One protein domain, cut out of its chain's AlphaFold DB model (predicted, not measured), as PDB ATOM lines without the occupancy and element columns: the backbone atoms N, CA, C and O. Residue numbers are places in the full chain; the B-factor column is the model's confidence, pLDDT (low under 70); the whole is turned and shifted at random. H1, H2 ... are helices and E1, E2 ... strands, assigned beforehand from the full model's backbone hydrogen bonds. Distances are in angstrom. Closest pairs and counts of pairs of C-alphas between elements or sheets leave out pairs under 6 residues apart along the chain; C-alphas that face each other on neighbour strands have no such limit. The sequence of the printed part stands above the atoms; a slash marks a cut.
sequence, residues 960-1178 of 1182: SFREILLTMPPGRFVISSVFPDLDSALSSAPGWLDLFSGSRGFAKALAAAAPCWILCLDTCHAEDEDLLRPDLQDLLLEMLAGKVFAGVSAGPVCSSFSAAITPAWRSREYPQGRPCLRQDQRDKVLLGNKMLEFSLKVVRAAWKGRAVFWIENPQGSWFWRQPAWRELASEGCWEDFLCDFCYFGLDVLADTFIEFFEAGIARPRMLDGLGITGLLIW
ATOM      1  N   SER A 960      19.317  23.153  46.020       77.12
ATOM      2  CA  SER A 960      20.166  24.280  45.600       77.12
ATOM      3  C   SER A 960      19.609  25.654  46.012       77.12
ATOM      4  O   SER A 960      20.365  26.515  46.454       77.12
ATOM      5  N   PHE A 961      18.284  25.862  45.979       85.56
ATOM      6  CA  PHE A 961      17.684  27.131  46.421       85.56
ATOM      7  C   PHE A 961      17.814  27.352  47.929       85.56
ATOM      8  O   PHE A 961      17.981  28.487  48.371       85.56
ATOM      9  N   ARG A 962      17.782  26.275  48.722       84.88
ATOM     10  CA  ARG A 962      18.004  26.343  50.172       84.88
ATOM     11  C   ARG A 962      19.408  26.851  50.486       84.88
ATOM     12  O   ARG A 962      19.558  27.708  51.351       84.88
ATOM     13  N   GLU A 963      20.416  26.346  49.778       84.88
ATOM     14  CA  GLU A 963      21.800  26.808  49.927       84.88
ATOM     15  C   GLU A 963      21.917  28.294  49.580       84.88
ATOM     16  O   GLU A 963      22.464  29.059  50.369       84.88
ATOM     17  N   ILE A 964      21.301  28.731  48.475       88.62
ATOM     18  CA  ILE A 964      21.267  30.146  48.084       88.62
ATOM     19  C   ILE A 964      20.614  31.008  49.178       88.62
ATOM     20  O   ILE A 964      21.191  32.018  49.579       88.62
ATOM     21  N   LEU A 965      19.457  30.609  49.718       89.75
ATOM     22  CA  LEU A 965      18.771  31.354  50.784       89.75
ATOM     23  C   LEU A 965      19.599  31.444  52.073       89.75
ATOM     24  O   LEU A 965      19.588  32.485  52.724       89.75
ATOM     25  N   LEU A 966      20.356  30.399  52.419       88.75
ATOM     26  CA  LEU A 966      21.264  30.408  53.571       88.75
ATOM     27  C   LEU A 966      22.491  31.303  53.368       88.75
ATOM     28  O   LEU A 966      23.057  31.781  54.350       88.75
ATOM     29  N   THR A 967      22.900  31.553  52.119       89.25
ATOM     30  CA  THR A 967      23.963  32.530  51.825       89.25
ATOM     31  C   THR A 967      23.494  33.983  51.909       89.25
ATOM     32  O   THR A 967      24.325  34.887  52.005       89.25
ATOM     33  N   MET A 968      22.180  34.236  51.893       90.38
ATOM     34  CA  MET A 968      21.649  35.593  51.994       90.38
ATOM     35  C   MET A 968      21.804  36.152  53.419       90.38
ATOM     36  O   MET A 968      21.679  35.411  54.398       90.38
ATOM     37  N   PRO A 969      22.021  37.473  53.580       86.94
ATOM     38  CA  PRO A 969      22.113  38.088  54.899       86.94
ATOM     39  C   PRO A 969      20.867  37.791  55.755       86.94
ATOM     40  O   PRO A 969      19.750  38.058  55.300       86.94
ATOM     41  N   PRO A 970      21.014  37.347  57.023       81.19
ATOM     42  CA  PRO A 970      19.875  37.061  57.904       81.19
ATOM     43  C   PRO A 970      18.928  38.252  58.069       81.19
ATOM     44  O   PRO A 970      17.725  38.090  58.250       81.19
ATOM     45  N   GLY A 971      19.470  39.467  57.942       83.75
ATOM     46  CA  GLY A 971      18.720  40.714  57.973       83.75
ATOM     47  C   GLY A 971      17.705  40.887  56.843       83.75
ATOM     48  O   GLY A 971      16.959  41.854  56.919       83.75
ATOM     49  N   ARG A 972      17.631  40.013  55.832       91.19
ATOM     50  CA  ARG A 972      16.567  40.011  54.806       91.19
ATOM     51  C   ARG A 972      15.335  39.221  55.212       91.19
ATOM     52  O   ARG A 972      14.276  39.381  54.615       91.19
ATOM     53  N   PHE A 973      15.456  38.387  56.235       93.38
ATOM     54  CA  PHE A 973      14.384  37.500  56.638       93.38
ATOM     55  C   PHE A 973      13.616  38.066  57.825       93.38
ATOM     56  O   PHE A 973      14.173  38.675  58.741       93.38
ATOM     57  N   VAL A 974      12.313  37.826  57.819       93.06
ATOM     58  CA  VAL A 974      11.481  37.878  59.015       93.06
ATOM     59  C   VAL A 974      11.021  36.452  59.268       93.06
ATOM     60  O   VAL A 974      10.361  35.861  58.421       93.06
ATOM     61  N   ILE A 975      11.403  35.882  60.408       92.00
ATOM     62  CA  ILE A 975      11.004  34.528  60.802       92.00
ATOM     63  C   ILE A 975      10.079  34.602  62.011       92.00
ATOM     64  O   ILE A 975      10.263  35.441  62.897       92.00
ATOM     65  N   SER A 976       9.067  33.741  62.033       85.75
ATOM     66  CA  SER A 976       8.189  33.593  63.189       85.75
ATOM     67  C   SER A 976       8.980  33.124  64.413       85.75
ATOM     68  O   SER A 976       9.896  32.308  64.296       85.75
ATOM     69  N   SER A 977       8.609  33.600  65.605       84.19
ATOM     70  CA  SER A 977       9.321  33.314  66.864       84.19
ATOM     71  C   SER A 977       9.297  31.841  67.282       84.19
ATOM     72  O   SER A 977       9.962  31.463  68.241       84.19
ATOM     73  N   VAL A 978       8.500  31.019  66.601       81.88
ATOM     74  CA  VAL A 978       8.451  29.566  66.799       81.88
ATOM     75  C   VAL A 978       9.688  28.849  66.252       81.88
ATOM     76  O   VAL A 978       9.956  27.724  66.668       81.88
ATOM     77  N   PHE A 979      10.447  29.478  65.347       85.00
ATOM     78  CA  PHE A 979      11.677  28.910  64.803       85.00
ATOM     79  C   PHE A 979      12.904  29.456  65.548       85.00
ATOM     80  O   PHE A 979      13.017  30.672  65.716       85.00
ATOM     81  N   PRO A 980      13.832  28.589  65.997       82.19
ATOM     82  CA  PRO A 980      15.034  29.024  66.709       82.19
ATOM     83  C   PRO A 980      16.035  29.766  65.811       82.19
ATOM     84  O   PRO A 980      16.789  30.605  66.301       82.19
ATOM     85  N   ASP A 981      16.049  29.472  64.510       85.94
ATOM     86  CA  ASP A 981      16.964  30.060  63.533       85.94
ATOM     87  C   ASP A 981      16.388  29.985  62.106       85.94
ATOM     88  O   ASP A 981      15.331  29.399  61.857       85.94
ATOM     89  N   LEU A 982      17.078  30.606  61.148       85.81
ATOM     90  CA  LEU A 982      16.658  30.601  59.746       85.81
ATOM     91  C   LEU A 982      16.736  29.199  59.121       85.81
ATOM     92  O   LEU A 982      15.886  28.856  58.310       85.81
ATOM     93  N   ASP A 983      17.714  28.373  59.499       85.69
ATOM     94  CA  ASP A 983      17.908  27.039  58.915       85.69
ATOM     95  C   ASP A 983      16.742  26.091  59.252       85.69
ATOM     96  O   ASP A 983      16.197  25.402  58.379       85.69
ATOM     97  N   SER A 984      16.286  26.126  60.504       84.44
ATOM     98  CA  SER A 984      15.095  25.423  60.980       84.44
ATOM     99  C   SER A 984      13.810  25.975  60.361       84.44
ATOM    100  O   SER A 984      12.939  25.184  59.993       84.44
ATOM    101  N   ALA A 985      13.708  27.295  60.169       85.75
ATOM    102  CA  ALA A 985      12.568  27.921  59.503       85.75
ATOM    103  C   ALA A 985      12.473  27.520  58.023       85.75
ATOM    104  O   ALA A 985      11.416  27.069  57.581       85.75
ATOM    105  N   LEU A 986      13.578  27.591  57.273       85.88
ATOM    106  CA  LEU A 986      13.647  27.158  55.875       85.88
ATOM    107  C   LEU A 986      13.270  25.676  55.743       85.88
ATOM    108  O   LEU A 986      12.580  25.286  54.811       85.88
ATOM    109  N   SER A 987      13.653  24.841  56.707       80.81
ATOM    110  CA  SER A 987      13.368  23.399  56.685       80.81
ATOM    111  C   SER A 987      11.915  23.027  57.034       80.81
ATOM    112  O   SER A 987      11.597  21.837  57.076       80.81
ATOM    113  N   SER A 988      11.047  24.008  57.316       79.31
ATOM    114  CA  SER A 988       9.660  23.771  57.741       79.31
ATOM    115  C   SER A 988       8.683  23.598  56.572       79.31
ATOM    116  O   SER A 988       8.044  22.553  56.458       79.31
ATOM    117  N   ALA A 989       8.568  24.617  55.721       77.94
ATOM    118  CA  ALA A 989       7.631  24.717  54.605       77.94
ATOM    119  C   ALA A 989       8.083  25.836  53.640       77.94
ATOM    120  O   ALA A 989       8.963  26.628  54.004       77.94
ATOM    121  N   PRO A 990       7.490  25.945  52.432       85.88
ATOM    122  CA  PRO A 990       7.701  27.095  51.553       85.88
ATOM    123  C   PRO A 990       7.422  28.428  52.263       85.88
ATOM    124  O   PRO A 990       6.496  28.534  53.068       85.88
ATOM    125  N   GLY A 991       8.232  29.443  51.969       88.38
ATOM    126  CA  GLY A 991       8.185  30.743  52.645       88.38
ATOM    127  C   GLY A 991       7.216  31.732  52.013       88.38
ATOM    128  O   GLY A 991       6.442  31.398  51.120       88.38
ATOM    129  N   TRP A 992       7.303  32.991  52.426       93.19
ATOM    130  CA  TRP A 992       6.630  34.107  51.762       93.19
ATOM    131  C   TRP A 992       7.652  35.069  51.151       93.19
ATOM    132  O   TRP A 992       8.696  35.325  51.750       93.19
ATOM    133  N   LEU A 993       7.362  35.623  49.979       95.38
ATOM    134  CA  LEU A 993       8.190  36.646  49.338       95.38
ATOM    135  C   LEU A 993       7.522  38.020  49.483       95.38
ATOM    136  O   LEU A 993       6.431  38.224  48.970       95.38
ATOM    137  N   ASP A 994       8.153  38.970  50.170       93.81
ATOM    138  CA  ASP A 994       7.628  40.330  50.353       93.81
ATOM    139  C   ASP A 994       8.484  41.336  49.575       93.81
ATOM    140  O   ASP A 994       9.603  41.654  49.974       93.81
ATOM    141  N   LEU A 995       7.977  41.827  48.446       93.56
ATOM    142  CA  LEU A 995       8.662  42.750  47.540       93.56
ATOM    143  C   LEU A 995       8.244  44.196  47.810       93.56
ATOM    144  O   LEU A 995       7.079  44.479  48.082       93.56
ATOM    145  N   PHE A 996       9.179  45.135  47.657       90.81
ATOM    146  CA  PHE A 996       8.966  46.541  48.025       90.81
ATOM    147  C   PHE A 996       8.575  46.660  49.507       90.81
ATOM    148  O   PHE A 996       7.667  47.407  49.876       90.81
ATOM    149  N   SER A 997       9.221  45.859  50.363       85.50
ATOM    150  CA  SER A 997       8.745  45.627  51.729       85.50
ATOM    151  C   SER A 997       8.834  46.866  52.626       85.50
ATOM    152  O   SER A 997       8.277  46.864  53.725       85.50
ATOM    153  N   GLY A 998       9.570  47.913  52.236       84.06
ATOM    154  CA  GLY A 998       9.707  49.156  52.990       84.06
ATOM    155  C   GLY A 998      10.103  48.928  54.453       84.06
ATOM    156  O   GLY A 998      11.202  48.485  54.763       84.06
ATOM    157  N   SER A 999       9.205  49.204  55.401       79.69
ATOM    158  CA  SER A 999       9.442  48.993  56.844       79.69
ATOM    159  C   SER A 999       9.201  47.550  57.335       79.69
ATOM    160  O   SER A 999       9.326  47.271  58.542       79.69
ATOM    161  N   ARG A1000       8.871  46.637  56.410       86.81
ATOM    162  CA  ARG A1000       8.516  45.223  56.617       86.81
ATOM    163  C   ARG A1000       7.281  45.048  57.498       86.81
ATOM    164  O   ARG A1000       7.237  44.168  58.354       86.81
ATOM    165  N   GLY A1001       6.316  45.959  57.357       76.75
ATOM    166  CA  GLY A1001       5.097  45.979  58.166       76.75
ATOM    167  C   GLY A1001       4.270  44.707  57.989       76.75
ATOM    168  O   GLY A1001       3.934  44.060  58.977       76.75
ATOM    169  N   PHE A1002       4.029  44.319  56.734       80.56
ATOM    170  CA  PHE A1002       3.313  43.095  56.388       80.56
ATOM    171  C   PHE A1002       4.065  41.840  56.852       80.56
ATOM    172  O   PHE A1002       3.512  41.056  57.619       80.56
ATOM    173  N   ALA A1003       5.347  41.690  56.497       84.50
ATOM    174  CA  ALA A1003       6.149  40.533  56.900       84.50
ATOM    175  C   ALA A1003       6.168  40.291  58.423       84.50
ATOM    176  O   ALA A1003       6.047  39.154  58.876       84.50
ATOM    177  N   LYS A1004       6.276  41.356  59.235       82.00
ATOM    178  CA  LYS A1004       6.219  41.257  60.708       82.00
ATOM    179  C   LYS A1004       4.854  40.801  61.211       82.00
ATOM    180  O   LYS A1004       4.796  40.022  62.156       82.00
ATOM    181  N   ALA A1005       3.779  41.301  60.604       71.50
ATOM    182  CA  ALA A1005       2.420  40.915  60.958       71.50
ATOM    183  C   ALA A1005       2.157  39.442  60.603       71.50
ATOM    184  O   ALA A1005       1.681  38.688  61.447       71.50
ATOM    185  N   LEU A1006       2.573  39.005  59.408       76.50
ATOM    186  CA  LEU A1006       2.434  37.620  58.960       76.50
ATOM    187  C   LEU A1006       3.226  36.642  59.845       76.50
ATOM    188  O   LEU A1006       2.674  35.641  60.294       76.50
ATOM    189  N   ALA A1007       4.480  36.962  60.180       80.69
ATOM    190  CA  ALA A1007       5.302  36.141  61.076       80.69
ATOM    191  C   ALA A1007       4.740  36.032  62.504       80.69
ATOM    192  O   ALA A1007       4.985  35.037  63.189       80.69
ATOM    193  N   ALA A1008       4.016  37.055  62.968       68.88
ATOM    194  CA  ALA A1008       3.340  37.037  64.263       68.88
ATOM    195  C   ALA A1008       2.047  36.204  64.237       68.88
ATOM    196  O   ALA A1008       1.687  35.626  65.259       68.88
ATOM    197  N   ALA A1009       1.368  36.147  63.088       60.06
ATOM    198  CA  ALA A1009       0.103  35.438  62.915       60.06
ATOM    199  C   ALA A1009       0.279  33.942  62.610       60.06
ATOM    200  O   ALA A1009      -0.517  33.127  63.067       60.06
ATOM    201  N   ALA A1010       1.318  33.562  61.860       72.50
ATOM    202  CA  ALA A1010       1.518  32.185  61.415       72.50
ATOM    203  C   ALA A1010       2.986  31.723  61.533       72.50
ATOM    204  O   ALA A1010       3.902  32.513  61.276       72.50
ATOM    205  N   PRO A1011       3.234  30.431  61.846       78.56
ATOM    206  CA  PRO A1011       4.543  29.788  61.715       78.56
ATOM    207  C   PRO A1011       5.080  29.839  60.276       78.56
ATOM    208  O   PRO A1011       4.848  28.933  59.482       78.56
ATOM    209  N   CYS A1012       5.801  30.899  59.920       85.81
ATOM    210  CA  CYS A1012       6.380  31.064  58.588       85.81
ATOM    211  C   CYS A1012       7.714  31.828  58.613       85.81
ATOM    212  O   CYS A1012       8.118  32.401  59.631       85.81
ATOM    213  N   TRP A1013       8.393  31.829  57.468       93.06
ATOM    214  CA  TRP A1013       9.536  32.686  57.174       93.06
ATOM    215  C   TRP A1013       9.241  33.517  55.928       93.06
ATOM    216  O   TRP A1013       8.606  33.043  54.987       93.06
ATOM    217  N   ILE A1014       9.692  34.769  55.935       94.62
ATOM    218  CA  ILE A1014       9.431  35.744  54.882       94.62
ATOM    219  C   ILE A1014      10.755  36.325  54.396       94.62
ATOM    220  O   ILE A1014      11.508  36.873  55.202       94.62
ATOM    221  N   LEU A1015      11.023  36.246  53.093       95.81
ATOM    222  CA  LEU A1015      12.112  36.971  52.441       95.81
ATOM    223  C   LEU A1015      11.624  38.377  52.077       95.81
ATOM    224  O   LEU A1015      10.723  38.522  51.255       95.81
ATOM    225  N   CYS A1016      12.206  39.403  52.692       95.00
ATOM    226  CA  CYS A1016      11.879  40.808  52.456       95.00
ATOM    227  C   CYS A1016      12.956  41.455  51.586       95.00
ATOM    228  O   CYS A1016      14.131  41.387  51.947       95.00
ATOM    229  N   LEU A1017      12.553  42.105  50.495       92.50
ATOM    230  CA  LEU A1017      13.455  42.812  49.588       92.50
ATOM    231  C   LEU A1017      12.940  44.218  49.268       92.50
ATOM    232  O   LEU A1017      11.795  44.401  48.838       92.50
ATOM    233  N   ASP A1018      13.810  45.210  49.441       88.56
ATOM    234  CA  ASP A1018      13.547  46.600  49.067       88.56
ATOM    235  C   ASP A1018      14.856  47.349  48.779       88.56
ATOM    236  O   ASP A1018      15.809  47.260  49.552       88.56
ATOM    237  N   THR A1019      14.887  48.183  47.734       83.19
ATOM    238  CA  THR A1019      16.039  49.047  47.411       83.19
ATOM    239  C   THR A1019      16.442  49.968  48.579       83.19
ATOM    240  O   THR A1019      17.576  50.435  48.646       83.19
ATOM    241  N   CYS A1020      15.533  50.254  49.519       79.38
ATOM    242  CA  CYS A1020      15.824  51.027  50.727       79.38
ATOM    243  C   CYS A1020      16.599  50.237  51.799       79.38
ATOM    244  O   CYS A1020      17.074  50.854  52.754       79.38
ATOM    245  N   HIS A1021      16.679  48.903  51.711       82.81
ATOM    246  CA  HIS A1021      17.401  48.057  52.674       82.81
ATOM    247  C   HIS A1021      18.887  47.959  52.318       82.81
ATOM    248  O   HIS A1021      19.725  48.179  53.193       82.81
ATOM    249  N   ALA A1022      19.207  47.674  51.052       83.00
ATOM    250  CA  ALA A1022      20.571  47.618  50.521       83.00
ATOM    251  C   ALA A1022      20.590  47.781  48.987       83.00
ATOM    252  O   ALA A1022      19.601  47.505  48.310       83.00
ATOM    253  N   GLU A1023      21.724  48.211  48.416       80.81
ATOM    254  CA  GLU A1023      21.871  48.423  46.960       80.81
ATOM    255  C   GLU A1023      21.750  47.129  46.137       80.81
ATOM    256  O   GLU A1023      21.325  47.152  44.983       80.81
ATOM    257  N   ASP A1024      22.110  45.986  46.716       83.00
ATOM    258  CA  ASP A1024      21.982  44.673  46.083       83.00
ATOM    259  C   ASP A1024      20.574  44.063  46.227       83.00
ATOM    260  O   ASP A1024      20.318  42.990  45.687       83.00
ATOM    261  N   GLU A1025      19.647  44.771  46.880       88.31
ATOM    262  CA  GLU A1025      18.211  44.460  46.937       88.31
ATOM    263  C   GLU A1025      17.392  45.292  45.936       88.31
ATOM    264  O   GLU A1025      16.163  45.356  46.016       88.31
ATOM    265  N   ASP A1026      18.055  45.941  44.972       88.81
ATOM    266  CA  ASP A1026      17.365  46.632  43.889       88.81
ATOM    267  C   ASP A1026      16.579  45.639  43.021       88.81
ATOM    268  O   ASP A1026      17.128  44.932  42.175       88.81
ATOM    269  N   LEU A1027      15.257  45.639  43.207       90.56
ATOM    270  CA  LEU A1027      14.295  44.793  42.500       90.56
ATOM    271  C   LEU A1027      14.248  45.025  40.983       90.56
ATOM    272  O   LEU A1027      13.519  44.324  40.284       90.56
ATOM    273  N   LEU A1028      14.984  46.004  40.449       89.06
ATOM    274  CA  LEU A1028      15.141  46.225  39.010       89.06
ATOM    275  C   LEU A1028      16.420  45.623  38.421       89.06
ATOM    276  O   LEU A1028      16.633  45.726  37.209       89.06
ATOM    277  N   ARG A1029      17.258  44.987  39.243       91.88
ATOM    278  CA  ARG A1029      18.444  44.265  38.792       91.88
ATOM    279  C   ARG A1029      18.071  42.944  38.105       91.88
ATOM    280  O   ARG A1029      17.402  42.127  38.736       91.88
ATOM    281  N   PRO A1030      18.508  42.697  36.854       89.19
ATOM    282  CA  PRO A1030      18.133  41.492  36.112       89.19
ATOM    283  C   PRO A1030      18.490  40.181  36.821       89.19
ATOM    284  O   PRO A1030      17.650  39.298  36.907       89.19
ATOM    285  N   ASP A1031      19.686  40.089  37.412       90.69
ATOM    286  CA  ASP A1031      20.160  38.905  38.140       90.69
ATOM    287  C   ASP A1031      19.271  38.557  39.341       90.69
ATOM    288  O   ASP A1031      18.948  37.390  39.567       90.69
ATOM    289  N   LEU A1032      18.824  39.571  40.089       90.94
ATOM    290  CA  LEU A1032      17.899  39.377  41.205       90.94
ATOM    291  C   LEU A1032      16.488  39.019  40.716       90.94
ATOM    292  O   LEU A1032      15.845  38.154  41.304       90.94
ATOM    293  N   GLN A1033      16.000  39.659  39.648       94.19
ATOM    294  CA  GLN A1033      14.693  39.331  39.071       94.19
ATOM    295  C   GLN A1033      14.641  37.881  38.590       94.19
ATOM    296  O   GLN A1033      13.695  37.174  38.931       94.19
ATOM    297  N   ASP A1034      15.655  37.442  37.844       91.88
ATOM    298  CA  ASP A1034      15.739  36.082  37.312       91.88
ATOM    299  C   ASP A1034      15.759  35.061  38.456       91.88
ATOM    300  O   ASP A1034      14.935  34.147  38.474       91.88
ATOM    301  N   LEU A1035      16.582  35.290  39.488       91.44
ATOM    302  CA  LEU A1035      16.633  34.432  40.677       91.44
ATOM    303  C   LEU A1035      15.274  34.321  41.390       91.44
ATOM    304  O   LEU A1035      14.851  33.228  41.766       91.44
ATOM    305  N   LEU A1036      14.572  35.440  41.591       93.31
ATOM    306  CA  LEU A1036      13.272  35.448  42.271       93.31
ATOM    307  C   LEU A1036      12.184  34.751  41.450       93.31
ATOM    308  O   LEU A1036      11.350  34.035  42.010       93.31
ATOM    309  N   LEU A1037      12.191  34.942  40.130       92.38
ATOM    310  CA  LEU A1037      11.261  34.275  39.222       92.38
ATOM    311  C   LEU A1037      11.536  32.764  39.160       92.38
ATOM    312  O   LEU A1037      10.583  31.983  39.180       92.38
ATOM    313  N   GLU A1038      12.804  32.344  39.170       89.69
ATOM    314  CA  GLU A1038      13.203  30.935  39.281       89.69
ATOM    315  C   GLU A1038      12.766  30.315  40.615       89.69
ATOM    316  O   GLU A1038      12.217  29.213  40.627       89.69
ATOM    317  N   MET A1039      12.927  31.025  41.738       90.31
ATOM    318  CA  MET A1039      12.468  30.558  43.052       90.31
ATOM    319  C   MET A1039      10.935  30.424  43.126       90.31
ATOM    320  O   MET A1039      10.429  29.445  43.682       90.31
ATOM    321  N   LEU A1040      10.182  31.367  42.547       86.75
ATOM    322  CA  LEU A1040       8.719  31.279  42.441       86.75
ATOM    323  C   LEU A1040       8.289  30.084  41.577       86.75
ATOM    324  O   LEU A1040       7.418  29.315  41.985       86.75
ATOM    325  N   ALA A1041       8.932  29.879  40.423       84.75
ATOM    326  CA  ALA A1041       8.684  28.717  39.567       84.75
ATOM    327  C   ALA A1041       9.053  27.393  40.267       84.75
ATOM    328  O   ALA A1041       8.351  26.392  40.123       84.75
ATOM    329  N   GLY A1042      10.112  27.407  41.079       83.62
ATOM    330  CA  GLY A1042      10.567  26.299  41.915       83.62
ATOM    331  C   GLY A1042       9.736  26.056  43.180       83.62
ATOM    332  O   GLY A1042      10.119  25.204  43.982       83.62
ATOM    333  N   LYS A1043       8.620  26.781  43.375       84.94
ATOM    334  CA  LYS A1043       7.712  26.671  44.535       84.94
ATOM    335  C   LYS A1043       8.410  26.859  45.888       84.94
ATOM    336  O   LYS A1043       8.022  26.267  46.892       84.94
ATOM    337  N   VAL A1044       9.443  27.701  45.918       88.19
ATOM    338  CA  VAL A1044      10.153  28.087  47.149       88.19
ATOM    339  C   VAL A1044       9.244  28.905  48.075       88.19
ATOM    340  O   VAL A1044       9.401  28.854  49.297       88.19
ATOM    341  N   PHE A1045       8.270  29.620  47.502       89.38
ATOM    342  CA  PHE A1045       7.327  30.468  48.222       89.38
ATOM    343  C   PHE A1045       5.883  29.968  48.077       89.38
ATOM    344  O   PHE A1045       5.434  29.666  46.973       89.38
ATOM    345  N   ALA A1046       5.151  29.930  49.192       82.75
ATOM    346  CA  ALA A1046       3.707  29.705  49.245       82.75
ATOM    347  C   ALA A1046       2.906  30.959  48.858       82.75
ATOM    348  O   ALA A1046       1.765  30.850  48.405       82.75
ATOM    349  N   GLY A1047       3.501  32.147  49.001       86.31
ATOM    350  CA  GLY A1047       2.882  33.381  48.543       86.31
ATOM    351  C   GLY A1047       3.846  34.540  48.319       86.31
ATOM    352  O   GLY A1047       5.005  34.491  48.735       86.31
ATOM    353  N   VAL A1048       3.357  35.573  47.632       91.06
ATOM    354  CA  VAL A1048       4.085  36.808  47.337       91.06
ATOM    355  C   VAL A1048       3.232  38.050  47.601       91.06
ATOM    356  O   VAL A1048       2.048  38.108  47.275       91.06
ATOM    357  N   SER A1049       3.846  39.071  48.180       89.44
ATOM    358  CA  SER A1049       3.270  40.399  48.375       89.44
ATOM    359  C   SER A1049       4.117  41.442  47.664       89.44
ATOM    360  O   SER A1049       5.340  41.315  47.612       89.44
ATOM    361  N   ALA A1050       3.487  42.476  47.105       89.62
ATOM    362  CA  ALA A1050       4.221  43.609  46.555       89.62
ATOM    363  C   ALA A1050       3.475  44.936  46.720       89.62
ATOM    364  O   ALA A1050       2.318  45.058  46.312       89.62
ATOM    365  N   GLY A1051       4.180  45.962  47.202       86.19
ATOM    366  CA  GLY A1051       3.694  47.349  47.243       86.19
ATOM    367  C   GLY A1051       4.517  48.310  46.378       86.19
ATOM    368  O   GLY A1051       5.275  49.117  46.922       86.19
ATOM    369  N   PRO A1052       4.409  48.274  45.032       85.69
ATOM    370  CA  PRO A1052       5.226  49.114  44.164       85.69
ATOM    371  C   PRO A1052       5.036  50.613  44.424       85.69
ATOM    372  O   PRO A1052       3.919  51.124  44.561       85.69
ATOM    373  N   VAL A1053       6.143  51.356  44.401       81.38
ATOM    374  CA  VAL A1053       6.159  52.794  44.697       81.38
ATOM    375  C   VAL A1053       5.255  53.574  43.731       81.38
ATOM    376  O   VAL A1053       5.450  53.593  42.516       81.38
ATOM    377  N   CYS A1054       4.287  54.319  44.272       74.31
ATOM    378  CA  CYS A1054       3.266  55.024  43.485       74.31
ATOM    379  C   CYS A1054       3.679  56.431  42.993       74.31
ATOM    380  O   CYS A1054       2.839  57.208  42.527       74.31
ATOM    381  N   SER A1055       4.969  56.781  43.063       80.19
ATOM    382  CA  SER A1055       5.478  58.154  42.888       80.19
ATOM    383  C   SER A1055       5.167  58.785  41.524       80.19
ATOM    384  O   SER A1055       4.904  59.983  41.465       80.19
ATOM    385  N   SER A1056       5.158  57.999  40.440       88.81
ATOM    386  CA  SER A1056       4.768  58.455  39.093       88.81
ATOM    387  C   SER A1056       3.380  57.978  38.655       88.81
ATOM    388  O   SER A1056       2.871  58.436  37.630       88.81
ATOM    389  N   PHE A1057       2.760  57.066  39.409       89.75
ATOM    390  CA  PHE A1057       1.435  56.521  39.112       89.75
ATOM    391  C   PHE A1057       0.299  57.254  39.839       89.75
ATOM    392  O   PHE A1057      -0.863  57.089  39.476       89.75
ATOM    393  N   SER A1058       0.597  58.114  40.814       85.25
ATOM    394  CA  SER A1058      -0.427  58.889  41.517       85.25
ATOM    395  C   SER A1058      -1.263  59.762  40.567       85.25
ATOM    396  O   SER A1058      -0.742  60.552  39.777       85.25
ATOM    397  N   ALA A1059      -2.591  59.657  40.677       81.00
ATOM    398  CA  ALA A1059      -3.525  60.512  39.943       81.00
ATOM    399  C   ALA A1059      -3.582  61.955  40.480       81.00
ATOM    400  O   ALA A1059      -4.143  62.822  39.814       81.00
ATOM    401  N   ALA A1060      -2.989  62.223  41.649       76.69
ATOM    402  CA  ALA A1060      -2.968  63.543  42.282       76.69
ATOM    403  C   ALA A1060      -1.847  64.464  41.759       76.69
ATOM    404  O   ALA A1060      -1.778  65.633  42.140       76.69
ATOM    405  N   ILE A1061      -0.953  63.960  40.903       82.44
ATOM    406  CA  ILE A1061       0.155  64.748  40.358       82.44
ATOM    407  C   ILE A1061      -0.398  65.865  39.463       82.44
ATOM    408  O   ILE A1061      -1.100  65.599  38.487       82.44
ATOM    409  N   THR A1062      -0.055  67.116  39.781       76.56
ATOM    410  CA  THR A1062      -0.455  68.309  39.022       76.56
ATOM    411  C   THR A1062       0.779  69.106  38.570       76.56
ATOM    412  O   THR A1062       1.622  69.451  39.399       76.56
ATOM    413  N   PRO A1063       0.931  69.404  37.262       81.88
ATOM    414  CA  PRO A1063       0.125  68.907  36.140       81.88
ATOM    415  C   PRO A1063       0.271  67.384  35.949       81.88
ATOM    416  O   PRO A1063       1.299  66.814  36.300       81.88
ATOM    417  N   ALA A1064      -0.751  66.725  35.392       86.56
ATOM    418  CA  ALA A1064      -0.798  65.263  35.275       86.56
ATOM    419  C   ALA A1064       0.335  64.700  34.401       86.56
ATOM    420  O   ALA A1064       0.458  65.078  33.236       86.56
ATOM    421  N   TRP A1065       1.126  63.755  34.932       92.56
ATOM    422  CA  TRP A1065       2.248  63.156  34.191       92.56
ATOM    423  C   TRP A1065       1.850  62.012  33.255       92.56
ATOM    424  O   TRP A1065       2.563  61.713  32.299       92.56
ATOM    425  N   ARG A1066       0.696  61.389  33.504       92.12
ATOM    426  CA  ARG A1066       0.096  60.320  32.694       92.12
ATOM    427  C   ARG A1066      -1.309  60.747  32.256       92.12
ATOM    428  O   ARG A1066      -1.912  61.651  32.843       92.12
ATOM    429  N   SER A1067      -1.823  60.155  31.189       89.56
ATOM    430  CA  SER A1067      -3.206  60.346  30.730       89.56
ATOM    431  C   SER A1067      -3.750  59.042  30.154       89.56
ATOM    432  O   SER A1067      -3.014  58.070  30.032       89.56
ATOM    433  N   ARG A1068      -5.040  59.005  29.794       85.69
ATOM    434  CA  ARG A1068      -5.613  57.825  29.124       85.69
ATOM    435  C   ARG A1068      -4.937  57.555  27.777       85.69
ATOM    436  O   ARG A1068      -4.791  56.403  27.407       85.69
ATOM    437  N   GLU A1069      -4.521  58.616  27.087       88.31
ATOM    438  CA  GLU A1069      -3.793  58.552  25.815       88.31
ATOM    439  C   GLU A1069      -2.319  58.170  26.013       88.31
ATOM    440  O   GLU A1069      -1.768  57.393  25.245       88.31
ATOM    441  N   TYR A1070      -1.697  58.656  27.093       89.50
ATOM    442  CA  TYR A1070      -0.301  58.385  27.434       89.50
ATOM    443  C   TYR A1070      -0.191  57.741  28.827       89.50
ATOM    444  O   TYR A1070       0.302  58.379  29.772       89.50
ATOM    445  N   PRO A1071      -0.665  56.490  29.005       88.50
ATOM    446  CA  PRO A1071      -0.685  55.837  30.313       88.50
ATOM    447  C   PRO A1071       0.729  55.553  30.822       88.50
ATOM    448  O   PRO A1071       0.954  55.589  32.030       88.50
ATOM    449  N   GLN A1072       1.695  55.365  29.920       89.81
ATOM    450  CA  GLN A1072       3.108  55.149  30.234       89.81
ATOM    451  C   GLN A1072       3.920  56.441  30.427       89.81
ATOM    452  O   GLN A1072       5.109  56.347  30.712       89.81
ATOM    453  N   GLY A1073       3.304  57.627  30.312       92.19
ATOM    454  CA  GLY A1073       3.975  58.923  30.462       92.19
ATOM    455  C   GLY A1073       3.725  59.877  29.304       92.19
ATOM    456  O   GLY A1073       3.852  59.492  28.146       92.19
ATOM    457  N   ARG A1074       3.399  61.138  29.602       89.94
ATOM    458  CA  ARG A1074       3.186  62.162  28.571       89.94
ATOM    459  C   ARG A1074       4.490  62.512  27.827       89.94
ATOM    460  O   ARG A1074       5.560  62.509  28.434       89.94
ATOM    461  N   PRO A1075       4.421  62.921  26.548       83.56
ATOM    462  CA  PRO A1075       5.614  63.291  25.779       83.56
ATOM    463  C   PRO A1075       6.348  64.521  26.343       83.56
ATOM    464  O   PRO A1075       7.576  64.596  26.309       83.56
ATOM    465  N   CYS A1076       5.595  65.472  26.907       85.06
ATOM    466  CA  CYS A1076       6.070  66.783  27.362       85.06
ATOM    467  C   CYS A1076       6.601  66.813  28.811       85.06
ATOM    468  O   CYS A1076       6.578  67.861  29.456       85.06
ATOM    469  N   LEU A1077       7.020  65.670  29.357       89.00
ATOM    470  CA  LEU A1077       7.581  65.590  30.708       89.00
ATOM    471  C   LEU A1077       9.007  66.148  30.761       89.00
ATOM    472  O   LEU A1077       9.795  65.940  29.838       89.00
ATOM    473  N   ARG A1078       9.351  66.805  31.875       90.06
ATOM    474  CA  ARG A1078      10.747  67.151  32.189       90.06
ATOM    475  C   ARG A1078      11.570  65.883  32.432       90.06
ATOM    476  O   ARG A1078      11.002  64.845  32.768       90.06
ATOM    477  N   GLN A1079      12.896  65.970  32.324       86.62
ATOM    478  CA  GLN A1079      13.783  64.809  32.471       86.62
ATOM    479  C   GLN A1079      13.597  64.095  33.821       86.62
ATOM    480  O   GLN A1079      13.342  62.898  33.844       86.62
ATOM    481  N   ASP A1080      13.554  64.847  34.926       86.00
ATOM    482  CA  ASP A1080      13.306  64.318  36.276       86.00
ATOM    483  C   ASP A1080      11.973  63.555  36.394       86.00
ATOM    484  O   ASP A1080      11.851  62.574  37.130       86.00
ATOM    485  N   GLN A1081      10.954  64.011  35.667       90.06
ATOM    486  CA  GLN A1081       9.626  63.399  35.643       90.06
ATOM    487  C   GLN A1081       9.610  62.157  34.750       90.06
ATOM    488  O   GLN A1081       9.014  61.145  35.114       90.06
ATOM    489  N   ARG A1082      10.280  62.228  33.593       89.44
ATOM    490  CA  ARG A1082      10.429  61.121  32.647       89.44
ATOM    491  C   ARG A1082      11.178  59.961  33.291       89.44
ATOM    492  O   ARG A1082      10.698  58.838  33.205       89.44
ATOM    493  N   ASP A1083      12.267  60.230  34.003       88.38
ATOM    494  CA  ASP A1083      13.062  59.203  34.682       88.38
ATOM    495  C   ASP A1083      12.232  58.473  35.751       88.38
ATOM    496  O   ASP A1083      12.204  57.243  35.788       88.38
ATOM    497  N   LYS A1084      11.445  59.207  36.552       88.88
ATOM    498  CA  LYS A1084      10.506  58.619  37.533       88.88
ATOM    499  C   LYS A1084       9.384  57.808  36.886       88.88
ATOM    500  O   LYS A1084       8.912  56.820  37.449       88.88
ATOM    501  N   VAL A1085       8.913  58.243  35.723       90.81
ATOM    502  CA  VAL A1085       7.896  57.529  34.948       90.81
ATOM    503  C   VAL A1085       8.462  56.234  34.364       90.81
ATOM    504  O   VAL A1085       7.819  55.195  34.504       90.81
ATOM    505  N   LEU A1086       9.668  56.272  33.787       90.25
ATOM    506  CA  LEU A1086      10.376  55.098  33.274       90.25
ATOM    507  C   LEU A1086      10.674  54.096  34.388       90.25
ATOM    508  O   LEU A1086      10.418  52.908  34.221       90.25
ATOM    509  N   LEU A1087      11.139  54.579  35.541       89.50
ATOM    510  CA  LEU A1087      11.360  53.751  36.723       89.50
ATOM    511  C   LEU A1087      10.066  53.059  37.173       89.50
ATOM    512  O   LEU A1087      10.049  51.846  37.360       89.50
ATOM    513  N   GLY A1088       8.959  53.807  37.261       89.69
ATOM    514  CA  GLY A1088       7.648  53.235  37.574       89.69
ATOM    515  C   GLY A1088       7.192  52.192  36.547       89.69
ATOM    516  O   GLY A1088       6.642  51.163  36.924       89.69
ATOM    517  N   ASN A1089       7.454  52.408  35.255       92.88
ATOM    518  CA  ASN A1089       7.120  51.434  34.211       92.88
ATOM    519  C   ASN A1089       7.940  50.139  34.347       92.88
ATOM    520  O   ASN A1089       7.375  49.062  34.187       92.88
ATOM    521  N   LYS A1090       9.231  50.225  34.702       91.31
ATOM    522  CA  LYS A1090      10.065  49.044  34.989       91.31
ATOM    523  C   LYS A1090       9.564  48.267  36.212       91.31
ATOM    524  O   LYS A1090       9.505  47.043  36.173       91.31
ATOM    525  N   MET A1091       9.158  48.969  37.273       91.19
ATOM    526  CA  MET A1091       8.568  48.339  38.465       91.19
ATOM    527  C   MET A1091       7.263  47.613  38.130       91.19
ATOM    528  O   MET A1091       7.082  46.474  38.543       91.19
ATOM    529  N   LEU A1092       6.388  48.245  37.342       91.31
ATOM    530  CA  LEU A1092       5.172  47.618  36.825       91.31
ATOM    531  C   LEU A1092       5.491  46.352  36.022       91.31
ATOM    532  O   LEU A1092       4.875  45.322  36.262       91.31
ATOM    533  N   GLU A1093       6.436  46.423  35.080       91.75
ATOM    534  CA  GLU A1093       6.825  45.272  34.261       91.75
ATOM    535  C   GLU A1093       7.270  44.093  35.135       91.75
ATOM    536  O   GLU A1093       6.815  42.966  34.940       91.75
ATOM    537  N   PHE A1094       8.098  44.360  36.145       93.38
ATOM    538  CA  PHE A1094       8.519  43.336  37.091       93.38
ATOM    539  C   PHE A1094       7.354  42.799  37.933       93.38
ATOM    540  O   PHE A1094       7.210  41.586  38.055       93.38
ATOM    541  N   SER A1095       6.468  43.661  38.448       92.06
ATOM    542  CA  SER A1095       5.270  43.220  39.181       92.06
ATOM    543  C   SER A1095       4.390  42.290  38.342       92.06
ATOM    544  O   SER A1095       3.918  41.280  38.849       92.06
ATOM    545  N   LEU A1096       4.211  42.581  37.050       89.94
ATOM    546  CA  LEU A1096       3.459  41.720  36.132       89.94
ATOM    547  C   LEU A1096       4.158  40.363  35.920       89.94
ATOM    548  O   LEU A1096       3.487  39.330  35.908       89.94
ATOM    549  N   LYS A1097       5.498  40.338  35.798       91.31
ATOM    550  CA  LYS A1097       6.284  39.088  35.717       91.31
ATOM    551  C   LYS A1097       6.133  38.245  36.986       91.31
ATOM    552  O   LYS A1097       5.897  37.045  36.879       91.31
ATOM    553  N   VAL A1098       6.208  38.874  38.160       90.44
ATOM    554  CA  VAL A1098       6.019  38.220  39.465       90.44
ATOM    555  C   VAL A1098       4.619  37.633  39.583       90.44
ATOM    556  O   VAL A1098       4.492  36.461  39.917       90.44
ATOM    557  N   VAL A1099       3.579  38.402  39.250       87.38
ATOM    558  CA  VAL A1099       2.187  37.923  39.250       87.38
ATOM    559  C   VAL A1099       2.033  36.701  38.348       87.38
ATOM    560  O   VAL A1099       1.497  35.680  38.773       87.38
ATOM    561  N   ARG A1100       2.553  36.763  37.117       87.00
ATOM    562  CA  ARG A1100       2.471  35.646  36.169       87.00
ATOM    563  C   ARG A1100       3.238  34.411  36.664       87.00
ATOM    564  O   ARG A1100       2.759  33.292  36.487       87.00
ATOM    565  N   ALA A1101       4.408  34.593  37.279       88.44
ATOM    566  CA  ALA A1101       5.198  33.502  37.853       88.44
ATOM    567  C   ALA A1101       4.520  32.882  39.086       88.44
ATOM    568  O   ALA A1101       4.424  31.661  39.167       88.44
ATOM    569  N   ALA A1102       3.988  33.704  39.994       85.38
ATOM    570  CA  ALA A1102       3.242  33.257  41.169       85.38
ATOM    571  C   ALA A1102       1.980  32.481  40.771       85.38
ATOM    572  O   ALA A1102       1.752  31.386  41.279       85.38
ATOM    573  N   TRP A1103       1.228  32.988  39.789       81.00
ATOM    574  CA  TRP A1103       0.065  32.305  39.220       81.00
ATOM    575  C   TRP A1103       0.421  30.917  38.674       81.00
ATOM    576  O   TRP A1103      -0.171  29.917  39.080       81.00
ATOM    577  N   LYS A1104       1.449  30.826  37.816       81.62
ATOM    578  CA  LYS A1104       1.935  29.539  37.285       81.62
ATOM    579  C   LYS A1104       2.446  28.603  38.387       81.62
ATOM    580  O   LYS A1104       2.242  27.395  38.306       81.62
ATOM    581  N   GLY A1105       3.082  29.158  39.418       76.12
ATOM    582  CA  GLY A1105       3.581  28.433  40.586       76.12
ATOM    583  C   GLY A1105       2.503  28.021  41.594       76.12
ATOM    584  O   GLY A1105       2.819  27.279  42.524       76.12
ATOM    585  N   ARG A1106       1.244  28.456  41.409       78.56
ATOM    586  CA  ARG A1106       0.136  28.343  42.380       78.56
ATOM    587  C   ARG A1106       0.449  28.967  43.748       78.56
ATOM    588  O   ARG A1106      -0.058  28.508  44.767       78.56
ATOM    589  N   ALA A1107       1.282  30.002  43.769       79.81
ATOM    590  CA  ALA A1107       1.532  30.799  44.961       79.81
ATOM    591  C   ALA A1107       0.419  31.843  45.127       79.81
ATOM    592  O   ALA A1107      -0.008  32.468  44.151       79.81
ATOM    593  N   VAL A1108      -0.030  32.061  46.364       79.50
ATOM    594  CA  VAL A1108      -0.975  33.141  46.683       79.50
ATOM    595  C   VAL A1108      -0.279  34.470  46.433       79.50
ATOM    596  O   VAL A1108       0.841  34.665  46.892       79.50
ATOM    597  N   PHE A1109      -0.908  35.407  45.734       83.38
ATOM    598  CA  PHE A1109      -0.287  36.708  45.518       83.38
ATOM    599  C   PHE A1109      -1.230  37.873  45.751       83.38
ATOM    600  O   PHE A1109      -2.435  37.770  45.515       83.38
ATOM    601  N   TRP A1110      -0.651  38.996  46.171       81.94
ATOM    602  CA  TRP A1110      -1.330  40.281  46.149       81.94
ATOM    603  C   TRP A1110      -0.385  41.433  45.814       81.94
ATOM    604  O   TRP A1110       0.784  41.450  46.203       81.94
ATOM    605  N   ILE A1111      -0.920  42.403  45.076       84.19
ATOM    606  CA  ILE A1111      -0.227  43.631  44.681       84.19
ATOM    607  C   ILE A1111      -1.068  44.815  45.153       84.19
ATOM    608  O   ILE A1111      -2.256  44.855  44.836       84.19
ATOM    609  N   GLU A1112      -0.485  45.785  45.861       81.81
ATOM    610  CA  GLU A1112      -1.200  46.993  46.301       81.81
ATOM    611  C   GLU A1112      -0.830  48.273  45.548       81.81
ATOM    612  O   GLU A1112       0.323  48.559  45.210       81.81
ATOM    613  N   ASN A1113      -1.851  49.103  45.318       81.12
ATOM    614  CA  ASN A1113      -1.721  50.482  44.863       81.12
ATOM    615  C   ASN A1113      -3.053  51.239  45.057       81.12
ATOM    616  O   ASN A1113      -4.122  50.631  44.958       81.12
ATOM    617  N   PRO A1114      -3.054  52.572  45.258       78.75
ATOM    618  CA  PRO A1114      -4.293  53.359  45.328       78.75
ATOM    619  C   PRO A1114      -5.280  53.075  44.181       78.75
ATOM    620  O   PRO A1114      -4.857  52.999  43.033       78.75
ATOM    621  N   GLN A1115      -6.594  52.985  44.440       75.38
ATOM    622  CA  GLN A1115      -7.612  52.627  43.426       75.38
ATOM    623  C   GLN A1115      -7.605  53.610  42.251       75.38
ATOM    624  O   GLN A1115      -7.741  53.242  41.087       75.38
ATOM    625  N   GLY A1116      -7.398  54.897  42.544       77.44
ATOM    626  CA  GLY A1116      -7.287  55.938  41.523       77.44
ATOM    627  C   GLY A1116      -5.985  55.905  40.714       77.44
ATOM    628  O   GLY A1116      -5.861  56.688  39.771       77.44
ATOM    629  N   SER A1117      -5.020  55.057  41.074       86.75
ATOM    630  CA  SER A1117      -3.667  55.045  40.519       86.75
ATOM    631  C   SER A1117      -3.644  54.741  39.022       86.75
ATOM    632  O   SER A1117      -4.378  53.900  38.504       86.75
ATOM    633  N   TRP A1118      -2.725  55.395  38.312       89.06
ATOM    634  CA  TRP A1118      -2.368  55.039  36.944       89.06
ATOM    635  C   TRP A1118      -1.704  53.667  36.846       89.06
ATOM    636  O   TRP A1118      -1.585  53.182  35.728       89.06
ATOM    637  N   PHE A1119      -1.299  53.051  37.962       89.75
ATOM    638  CA  PHE A1119      -0.755  51.693  38.007       89.75
ATOM    639  C   PHE A1119      -1.787  50.676  37.503       89.75
ATOM    640  O   PHE A1119      -1.509  49.955  36.551       89.75
ATOM    641  N   TRP A1120      -3.017  50.721  38.027       86.31
ATOM    642  CA  TRP A1120      -4.128  49.853  37.605       86.31
ATOM    643  C   TRP A1120      -4.691  50.194  36.224       86.31
ATOM    644  O   TRP A1120      -5.349  49.384  35.580       86.31
ATOM    645  N   ARG A1121      -4.430  51.408  35.731       87.44
ATOM    646  CA  ARG A1121      -4.931  51.888  34.431       87.44
ATOM    647  C   ARG A1121      -4.032  51.505  33.256       87.44
ATOM    648  O   ARG A1121      -4.276  51.964  32.140       87.44
ATOM    649  N   GLN A1122      -2.988  50.715  33.494       88.94
ATOM    650  CA  GLN A1122      -2.092  50.252  32.440       88.94
ATOM    651  C   GLN A1122      -2.763  49.134  31.632       88.94
ATOM    652  O   GLN A1122      -3.320  48.215  32.232       88.94
ATOM    653  N   PRO A1123      -2.693  49.163  30.286       83.25
ATOM    654  CA  PRO A1123      -3.287  48.123  29.443       83.25
ATOM    655  C   PRO A1123      -2.816  46.703  29.782       83.25
ATOM    656  O   PRO A1123      -3.611  45.774  29.702       83.25
ATOM    657  N   ALA A1124      -1.568  46.559  30.233       83.12
ATOM    658  CA  ALA A1124      -0.957  45.275  30.568       83.12
ATOM    659  C   ALA A1124      -1.698  44.498  31.676       83.12
ATOM    660  O   ALA A1124      -1.695  43.274  31.659       83.12
ATOM    661  N   TRP A1125      -2.399  45.175  32.596       84.12
ATOM    662  CA  TRP A1125      -3.243  44.490  33.586       84.12
ATOM    663  C   TRP A1125      -4.456  43.809  32.954       84.12
ATOM    664  O   TRP A1125      -4.883  42.770  33.440       84.12
ATOM    665  N   ARG A1126      -5.008  44.369  31.867       79.44
ATOM    666  CA  ARG A1126      -6.131  43.756  31.137       79.44
ATOM    667  C   ARG A1126      -5.685  42.552  30.324       79.44
ATOM    668  O   ARG A1126      -6.427  41.586  30.236       79.44
ATOM    669  N   GLU A1127      -4.495  42.631  29.734       78.81
ATOM    670  CA  GLU A1127      -3.867  41.502  29.045       78.81
ATOM    671  C   GLU A1127      -3.614  40.362  30.034       78.81
ATOM    672  O   GLU A1127      -4.094  39.254  29.825       78.81
ATOM    673  N   LEU A1128      -2.998  40.668  31.178       77.06
ATOM    674  CA  LEU A1128      -2.781  39.699  32.246       77.06
ATOM    675  C   LEU A1128      -4.123  39.117  32.738       77.06
ATOM    676  O   LEU A1128      -4.252  37.904  32.817       77.06
ATOM    677  N   ALA A1129      -5.158  39.943  32.942       71.94
ATOM    678  CA  ALA A1129      -6.499  39.493  33.354       71.94
ATOM    679  C   ALA A1129      -7.236  38.645  32.308       71.94
ATOM    680  O   ALA A1129      -8.247  38.028  32.622       71.94
ATOM    681  N   SER A1130      -6.763  38.613  31.062       73.56
ATOM    682  CA  SER A1130      -7.267  37.667  30.064       73.56
ATOM    683  C   SER A1130      -6.596  36.290  30.155       73.56
ATOM    684  O   SER A1130      -7.142  35.319  29.639       73.56
ATOM    685  N   GLU A1131      -5.447  36.185  30.836       70.19
ATOM    686  CA  GLU A1131      -4.694  34.939  31.057       70.19
ATOM    687  C   GLU A1131      -5.158  34.158  32.307       70.19
ATOM    688  O   GLU A1131      -4.758  33.007  32.492       70.19
ATOM    689  N   GLY A1132      -5.995  34.746  33.170       63.16
ATOM    690  CA  GLY A1132      -6.519  34.110  34.383       63.16
ATOM    691  C   GLY A1132      -7.664  34.901  35.024       63.16
ATOM    692  O   GLY A1132      -7.870  36.068  34.711       63.16
ATOM    693  N   CYS A1133      -8.420  34.270  35.925       56.69
ATOM    694  CA  CYS A1133      -9.501  34.923  36.671       56.69
ATOM    695  C   CYS A1133      -9.018  35.340  38.064       56.69
ATOM    696  O   CYS A1133      -8.464  34.520  38.794       56.69
ATOM    697  N   TRP A1134      -9.269  36.593  38.445       64.94
ATOM    698  CA  TRP A1134      -8.947  37.139  39.762       64.94
ATOM    699  C   TRP A1134      -9.987  38.085  40.316       64.94
ATOM    700  O   TRP A1134     -10.760  38.670  39.558       64.94
ATOM    701  N   GLU A1135      -9.966  38.263  41.637       55.81
ATOM    702  CA  GLU A1135     -10.845  39.189  42.339       55.81
ATOM    703  C   GLU A1135     -10.083  40.441  42.802       55.81
ATOM    704  O   GLU A1135      -8.937  40.386  43.256       55.81
ATOM    705  N   ASP A1136     -10.745  41.592  42.690       61.22
ATOM    706  CA  ASP A1136     -10.272  42.847  43.262       61.22
ATOM    707  C   ASP A1136     -10.740  42.950  44.721       61.22
ATOM    708  O   ASP A1136     -11.934  42.879  45.021       61.22
ATOM    709  N   PHE A1137      -9.805  43.193  45.633       56.84
ATOM    710  CA  PHE A1137     -10.063  43.545  47.022       56.84
ATOM    711  C   PHE A1137      -9.910  45.060  47.209       56.84
ATOM    712  O   PHE A1137      -8.815  45.615  47.105       56.84
ATOM    713  N   LEU A1138     -11.018  45.751  47.480       54.91
ATOM    714  CA  LEU A1138     -11.028  47.187  47.764       54.91
ATOM    715  C   LEU A1138     -11.072  47.425  49.272       54.91
ATOM    716  O   LEU A1138     -12.005  46.990  49.948       54.91
ATOM    717  N   CYS A1139     -10.092  48.165  49.790       50.50
ATOM    718  CA  CYS A1139     -10.078  48.608  51.181       50.50
ATOM    719  C   CYS A1139      -9.890  50.128  51.282       50.50
ATOM    720  O   CYS A1139      -9.136  50.747  50.523       50.50
ATOM    721  N   ASP A1140     -10.595  50.749  52.229       49.47
ATOM    722  CA  ASP A1140     -10.515  52.190  52.461       49.47
ATOM    723  C   ASP A1140      -9.208  52.549  53.172       49.47
ATOM    724  O   ASP A1140      -9.036  52.314  54.373       49.47
ATOM    725  N   PHE A1141      -8.293  53.205  52.455       43.84
ATOM    726  CA  PHE A1141      -7.147  53.859  53.082       43.84
ATOM    727  C   PHE A1141      -7.613  55.183  53.697       43.84
ATOM    728  O   PHE A1141      -8.009  56.134  53.027       43.84
ATOM    729  N   CYS A1142      -7.674  55.184  55.019       52.09
ATOM    730  CA  CYS A1142      -8.723  55.853  55.773       52.09
ATOM    731  C   CYS A1142      -8.685  57.402  55.794       52.09
ATOM    732  O   CYS A1142      -7.730  57.996  56.297       52.09
ATOM    733  N   TYR A1143      -9.815  58.050  55.455       37.88
ATOM    734  CA  TYR A1143     -10.159  59.461  55.773       37.88
ATOM    735  C   TYR A1143     -10.035  59.791  57.279       37.88
ATOM    736  O   TYR A1143      -9.801  60.937  57.668       37.88
ATOM    737  N   PHE A1144     -10.123  58.778  58.147       37.41
ATOM    738  CA  PHE A1144      -9.932  58.899  59.592       37.41
ATOM    739  C   PHE A1144      -8.541  58.473  60.083       37.41
ATOM    740  O   PHE A1144      -8.233  58.769  61.229       37.41
ATOM    741  N   GLY A1145      -7.652  57.895  59.268       40.00
ATOM    742  CA  GLY A1145      -6.316  57.446  59.697       40.00
ATOM    743  C   GLY A1145      -6.315  56.189  60.579       40.00
ATOM    744  O   GLY A1145      -5.650  56.180  61.613       40.00
ATOM    745  N   LEU A1146      -7.106  55.183  60.199       42.19
ATOM    746  CA  LEU A1146      -7.086  53.822  60.740       42.19
ATOM    747  C   LEU A1146      -5.839  53.045  60.256       42.19
ATOM    748  O   LEU A1146      -5.593  52.988  59.053       42.19
ATOM    749  N   ASP A1147      -5.111  52.394  61.171       38.38
ATOM    750  CA  ASP A1147      -4.051  51.409  60.869       38.38
ATOM    751  C   ASP A1147      -4.688  50.031  60.552       38.38
ATOM    752  O   ASP A1147      -4.524  49.067  61.291       38.38
ATOM    753  N   VAL A1148      -5.503  49.947  59.492       40.62
ATOM    754  CA  VAL A1148      -6.331  48.757  59.157       40.62
ATOM    755  C   VAL A1148      -5.584  47.672  58.365       40.62
ATOM    756  O   VAL A1148      -6.015  46.525  58.337       40.62
ATOM    757  N   LEU A1149      -4.441  47.985  57.748       40.09
ATOM    758  CA  LEU A1149      -3.811  47.075  56.779       40.09
ATOM    759  C   LEU A1149      -3.178  45.806  57.379       40.09
ATOM    760  O   LEU A1149      -3.052  44.824  56.663       40.09
ATOM    761  N   ALA A1150      -2.782  45.793  58.654       39.62
ATOM    762  CA  ALA A1150      -2.141  44.610  59.241       39.62
ATOM    763  C   ALA A1150      -3.152  43.645  59.883       39.62
ATOM    764  O   ALA A1150      -3.136  42.455  59.591       39.62
ATOM    765  N   ASP A1151      -4.058  44.163  60.720       36.19
ATOM    766  CA  ASP A1151      -4.926  43.330  61.564       36.19
ATOM    767  C   ASP A1151      -6.152  42.787  60.798       36.19
ATOM    768  O   ASP A1151      -6.569  41.655  61.022       36.19
ATOM    769  N   THR A1152      -6.707  43.545  59.844       40.50
ATOM    770  CA  THR A1152      -7.923  43.130  59.119       40.50
ATOM    771  C   THR A1152      -7.659  41.995  58.130       40.50
ATOM    772  O   THR A1152      -8.507  41.128  57.960       40.50
ATOM    773  N   PHE A1153      -6.471  41.939  57.521       43.22
ATOM    774  CA  PHE A1153      -6.101  40.839  56.623       43.22
ATOM    775  C   PHE A1153      -5.846  39.519  57.368       43.22
ATOM    776  O   PHE A1153      -6.147  38.457  56.828       43.22
ATOM    777  N   ILE A1154      -5.358  39.580  58.614       40.56
ATOM    778  CA  ILE A1154      -5.171  38.404  59.479       40.56
ATOM    779  C   ILE A1154      -6.533  37.813  59.881       40.56
ATOM    780  O   ILE A1154      -6.731  36.608  59.760       40.56
ATOM    781  N   GLU A1155      -7.504  38.658  60.250       38.31
ATOM    782  CA  GLU A1155      -8.871  38.216  60.575       38.31
ATOM    783  C   GLU A1155      -9.579  37.539  59.380       38.31
ATOM    784  O   GLU A1155     -10.345  36.595  59.573       38.31
ATOM    785  N   PHE A1156      -9.301  37.954  58.135       37.84
ATOM    786  CA  PHE A1156      -9.826  37.283  56.935       37.84
ATOM    787  C   PHE A1156      -9.203  35.900  56.695       37.84
ATOM    788  O   PHE A1156      -9.916  34.981  56.286       37.84
ATOM    789  N   PHE A1157      -7.904  35.742  56.973       36.25
ATOM    790  CA  PHE A1157      -7.192  34.463  56.865       36.25
ATOM    791  C   PHE A1157      -7.674  33.434  57.901       36.25
ATOM    792  O   PHE A1157      -7.757  32.249  57.588       36.25
ATOM    793  N   GLU A1158      -8.033  33.876  59.109       36.47
ATOM    794  CA  GLU A1158      -8.542  33.000  60.174       36.47
ATOM    795  C   GLU A1158     -10.027  32.628  60.007       36.47
ATOM    796  O   GLU A1158     -10.455  31.575  60.481       36.47
ATOM    797  N   ALA A1159     -10.832  33.468  59.346       32.94
ATOM    798  CA  ALA A1159     -12.290  33.331  59.368       32.94
ATOM    799  C   ALA A1159     -12.908  32.523  58.206       32.94
ATOM    800  O   ALA A1159     -14.081  32.161  58.296       32.94
ATOM    801  N   GLY A1160     -12.183  32.243  57.115       29.59
ATOM    802  CA  GLY A1160     -12.717  31.465  55.978       29.59
ATOM    803  C   GLY A1160     -13.996  32.049  55.347       29.59
ATOM    804  O   GLY A1160     -14.820  31.314  54.802       29.59
ATOM    805  N   ILE A1161     -14.218  33.365  55.461       30.72
ATOM    806  CA  ILE A1161     -15.477  34.010  55.065       30.72
ATOM    807  C   ILE A1161     -15.451  34.365  53.577       30.72
ATOM    808  O   ILE A1161     -14.777  35.300  53.149       30.72
ATOM    809  N   ALA A1162     -16.286  33.676  52.801       29.70
ATOM    810  CA  ALA A1162     -16.650  34.081  51.454       29.70
ATOM    811  C   ALA A1162     -17.536  35.349  51.485       29.70
ATOM    812  O   ALA A1162     -18.697  35.300  51.889       29.70
ATOM    813  N   ARG A1163     -16.983  36.453  50.960       28.02
ATOM    814  CA  ARG A1163     -17.626  37.719  50.532       28.02
ATOM    815  C   ARG A1163     -18.044  38.744  51.602       28.02
ATOM    816  O   ARG A1163     -18.971  38.520  52.376       28.02
ATOM    817  N   PRO A1164     -17.565  39.990  51.426       28.64
ATOM    818  CA  PRO A1164     -18.362  41.187  51.686       28.64
ATOM    819  C   PRO A1164     -18.468  42.108  50.450       28.64
ATOM    820  O   PRO A1164     -17.475  42.465  49.824       28.64
ATOM    821  N   ARG A1165     -19.690  42.561  50.126       27.50
ATOM    822  CA  ARG A1165     -19.928  43.727  49.251       27.50
ATOM    823  C   ARG A1165     -19.691  45.003  50.067       27.50
ATOM    824  O   ARG A1165     -20.463  45.261  50.989       27.50
ATOM    825  N   MET A1166     -18.695  45.814  49.708       27.80
ATOM    826  CA  MET A1166     -18.555  47.195  50.195       27.80
ATOM    827  C   MET A1166     -18.734  48.216  49.066       27.80
ATOM    828  O   MET A1166     -18.454  47.941  47.904       27.80
ATOM    829  N   LEU A1167     -19.304  49.359  49.453       27.59
ATOM    830  CA  LEU A1167     -19.780  50.468  48.629       27.59
ATOM    831  C   LEU A1167     -18.624  51.272  48.013       27.59
ATOM    832  O   LEU A1167     -17.640  51.563  48.685       27.59
ATOM    833  N   ASP A1168     -18.791  51.671  46.751       27.20
ATOM    834  CA  ASP A1168     -17.829  52.444  45.964       27.20
ATOM    835  C   ASP A1168     -17.525  53.832  46.562       27.20
ATOM    836  O   ASP A1168     -18.406  54.692  46.646       27.20
ATOM    837  N   GLY A1169     -16.254  54.093  46.891       27.92
ATOM    838  CA  GLY A1169     -15.785  55.436  47.242       27.92
ATOM    839  C   GLY A1169     -14.309  55.537  47.648       27.92
ATOM    840  O   GLY A1169     -14.007  55.510  48.826       27.92
ATOM    841  N   LEU A1170     -13.410  55.768  46.677       35.31
ATOM    842  CA  LEU A1170     -11.986  56.146  46.852       35.31
ATOM    843  C   LEU A1170     -11.155  55.222  47.779       35.31
ATOM    844  O   LEU A1170     -10.633  55.660  48.803       35.31
ATOM    845  N   GLY A1171     -10.956  53.969  47.362       30.88
ATOM    846  CA  GLY A1171     -10.131  52.971  48.057       30.88
ATOM    847  C   GLY A1171      -8.677  52.857  47.563       30.88
ATOM    848  O   GLY A1171      -8.218  53.578  46.674       30.88
ATOM    849  N   ILE A1172      -7.929  51.920  48.142       30.59
ATOM    850  CA  ILE A1172      -6.793  51.219  47.518       30.59
ATOM    851  C   ILE A1172      -7.371  49.951  46.872       30.59
ATOM    852  O   ILE A1172      -8.266  49.336  47.448       30.59
ATOM    853  N   THR A1173      -6.902  49.572  45.682       32.03
ATOM    854  CA  THR A1173      -7.223  48.263  45.085       32.03
ATOM    855  C   THR A1173      -6.048  47.336  45.356       32.03
ATOM    856  O   THR A1173      -4.909  47.713  45.088       32.03
ATOM    857  N   GLY A1174      -6.308  46.160  45.918       35.16
ATOM    858  CA  GLY A1174      -5.402  45.020  45.894       35.16
ATOM    859  C   GLY A1174      -5.984  43.945  44.982       35.16
ATOM    860  O   GLY A1174      -7.188  43.724  45.008       35.16
ATOM    861  N   LEU A1175      -5.165  43.299  44.161       31.72
ATOM    862  CA  LEU A1175      -5.581  42.122  43.388       31.72
ATOM    863  C   LEU A1175      -5.324  40.888  44.261       31.72
ATOM    864  O   LEU A1175      -4.184  40.723  44.688       31.72
ATOM    865  N   LEU A1176      -6.328  40.066  44.568       32.22
ATOM    866  CA  LEU A1176      -6.172  38.879  45.419       32.22
ATOM    867  C   LEU A1176      -6.707  37.658  44.662       32.22
ATOM    868  O   LEU A1176      -7.859  37.659  44.228       32.22
ATOM    869  N   ILE A1177      -5.882  36.620  44.484       35.88
ATOM    870  CA  ILE A1177      -6.348  35.354  43.898       35.88
ATOM    871  C   ILE A1177      -6.158  34.196  44.852       35.88
ATOM    872  O   ILE A1177      -5.055  33.936  45.332       35.88
ATOM    873  N   TRP A1178      -7.250  33.458  45.010       33.34
ATOM    874  CA  TRP A1178      -7.280  32.081  45.459       33.34
ATOM    875  C   TRP A1178      -7.259  31.166  44.221       33.34
ATOM    876  O   TRP A1178      -8.249  31.148  43.489       33.34
TER     877      TRP A1178
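AT A GLANCE: This is residues 960 to 1178 of the 1182 residues of the protein "Hypothetical protein" of Symbiodinium microadriaticum (UniProt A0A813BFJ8). A twisted sheet of seven strands runs through the middle of the domain, with the long helix H5 packed on one face and H3 on the opposite face: three layers. H4 and H6 lie alongside H5, one to each side; H1 and H2 are at the E1 end, while the first residues of H5 reach past the sheet beside the loop 1051 to 1078. The 219 printed residues hold seven named helices and seven strands, alternating from H1, E1 to H7, E7; the class is mixed, and the sheet, also mixed, has the order E1, E3, E2, E4, E5, E7, E6. The whole is compact, with a radius of gyration of the C-alphas of 17.9 A and spans of 54 by 40 by 34 A.

IN THESE COORDINATES: Find C-alpha 960 at (20.166, 24.280, 45.600), where H1, residues 960 to 967, begins. Next come E1, 973 to 975; H2, 982 to 986; E2, 991 to 995; H3, 1001 to 1009; E3, 1013 to 1017; H4, 1030 to 1041, 16.3 A long; and E4, 1045 to 1050. From C-alpha 1079 at (13.783, 64.809, 32.471), H5 runs 38.6 A to residue 1105. E5, 1108 to 1114, is 20.5 A long; then follow H6, 1123 to 1130; E6, 1135 to 1139; H7, 1151 to 1159; and E7, 1172 to 1177, 16.3 A, ending at (-6.348, 35.354, 43.898).

HOW THE PARTS SIT: Start at edge strand E1, antiparallel to E3, with N 974 and O 1014 2.9 A apart. E3, E2, E4 and E5 are parallel neighbours in that order: look at N 992 and O 1013, 2.9 A; N 993 and O 1047, 2.9 A; N 1048 and O 1108, 2.8 A. E7 is antiparallel to E5, N 1173 to O 1113 3.1 A, and to edge strand E6, N 1137 to O 1174 2.7 A. E2, H3, E3 and E4, H5, E5 are strand-helix-strand units, a helix between parallel neighbours; E3, H4, E4 and E5, H6, E6 are split ones, with another strand between; these four crossovers are right-handed. H5 has a height over the sheet of 9.8 A; H3, on the opposite face, 8.5 A. With residues 1094 to 1105 alone H5 touches H4, closest C-alphas Ala 1041 and Gly 1105, 5.2 A, at a shallow tilt of 24 degrees. With 1096 to 1100 alone it touches H6, closest C-alphas Leu 1096 and Leu 1128, 7.6 A. H1 and H2 only just touch, as do H3 and H7, each with 3 pairs of C-alphas within 8 A. In each helix every O i to N i+4 pair is within hydrogen-bond range.

THE WHOLE: The C-alphas farthest apart, of Pro 980 and Cys 1076, are 55.3 A apart. The printed part has no cut; its long links are E3 to H4, E4 to H5, E6 to H7 and H7 to E7. Mean pLDDT of the printed part is 75.8; residues 1008 to 1009 and 1132 to 1178 are under 70.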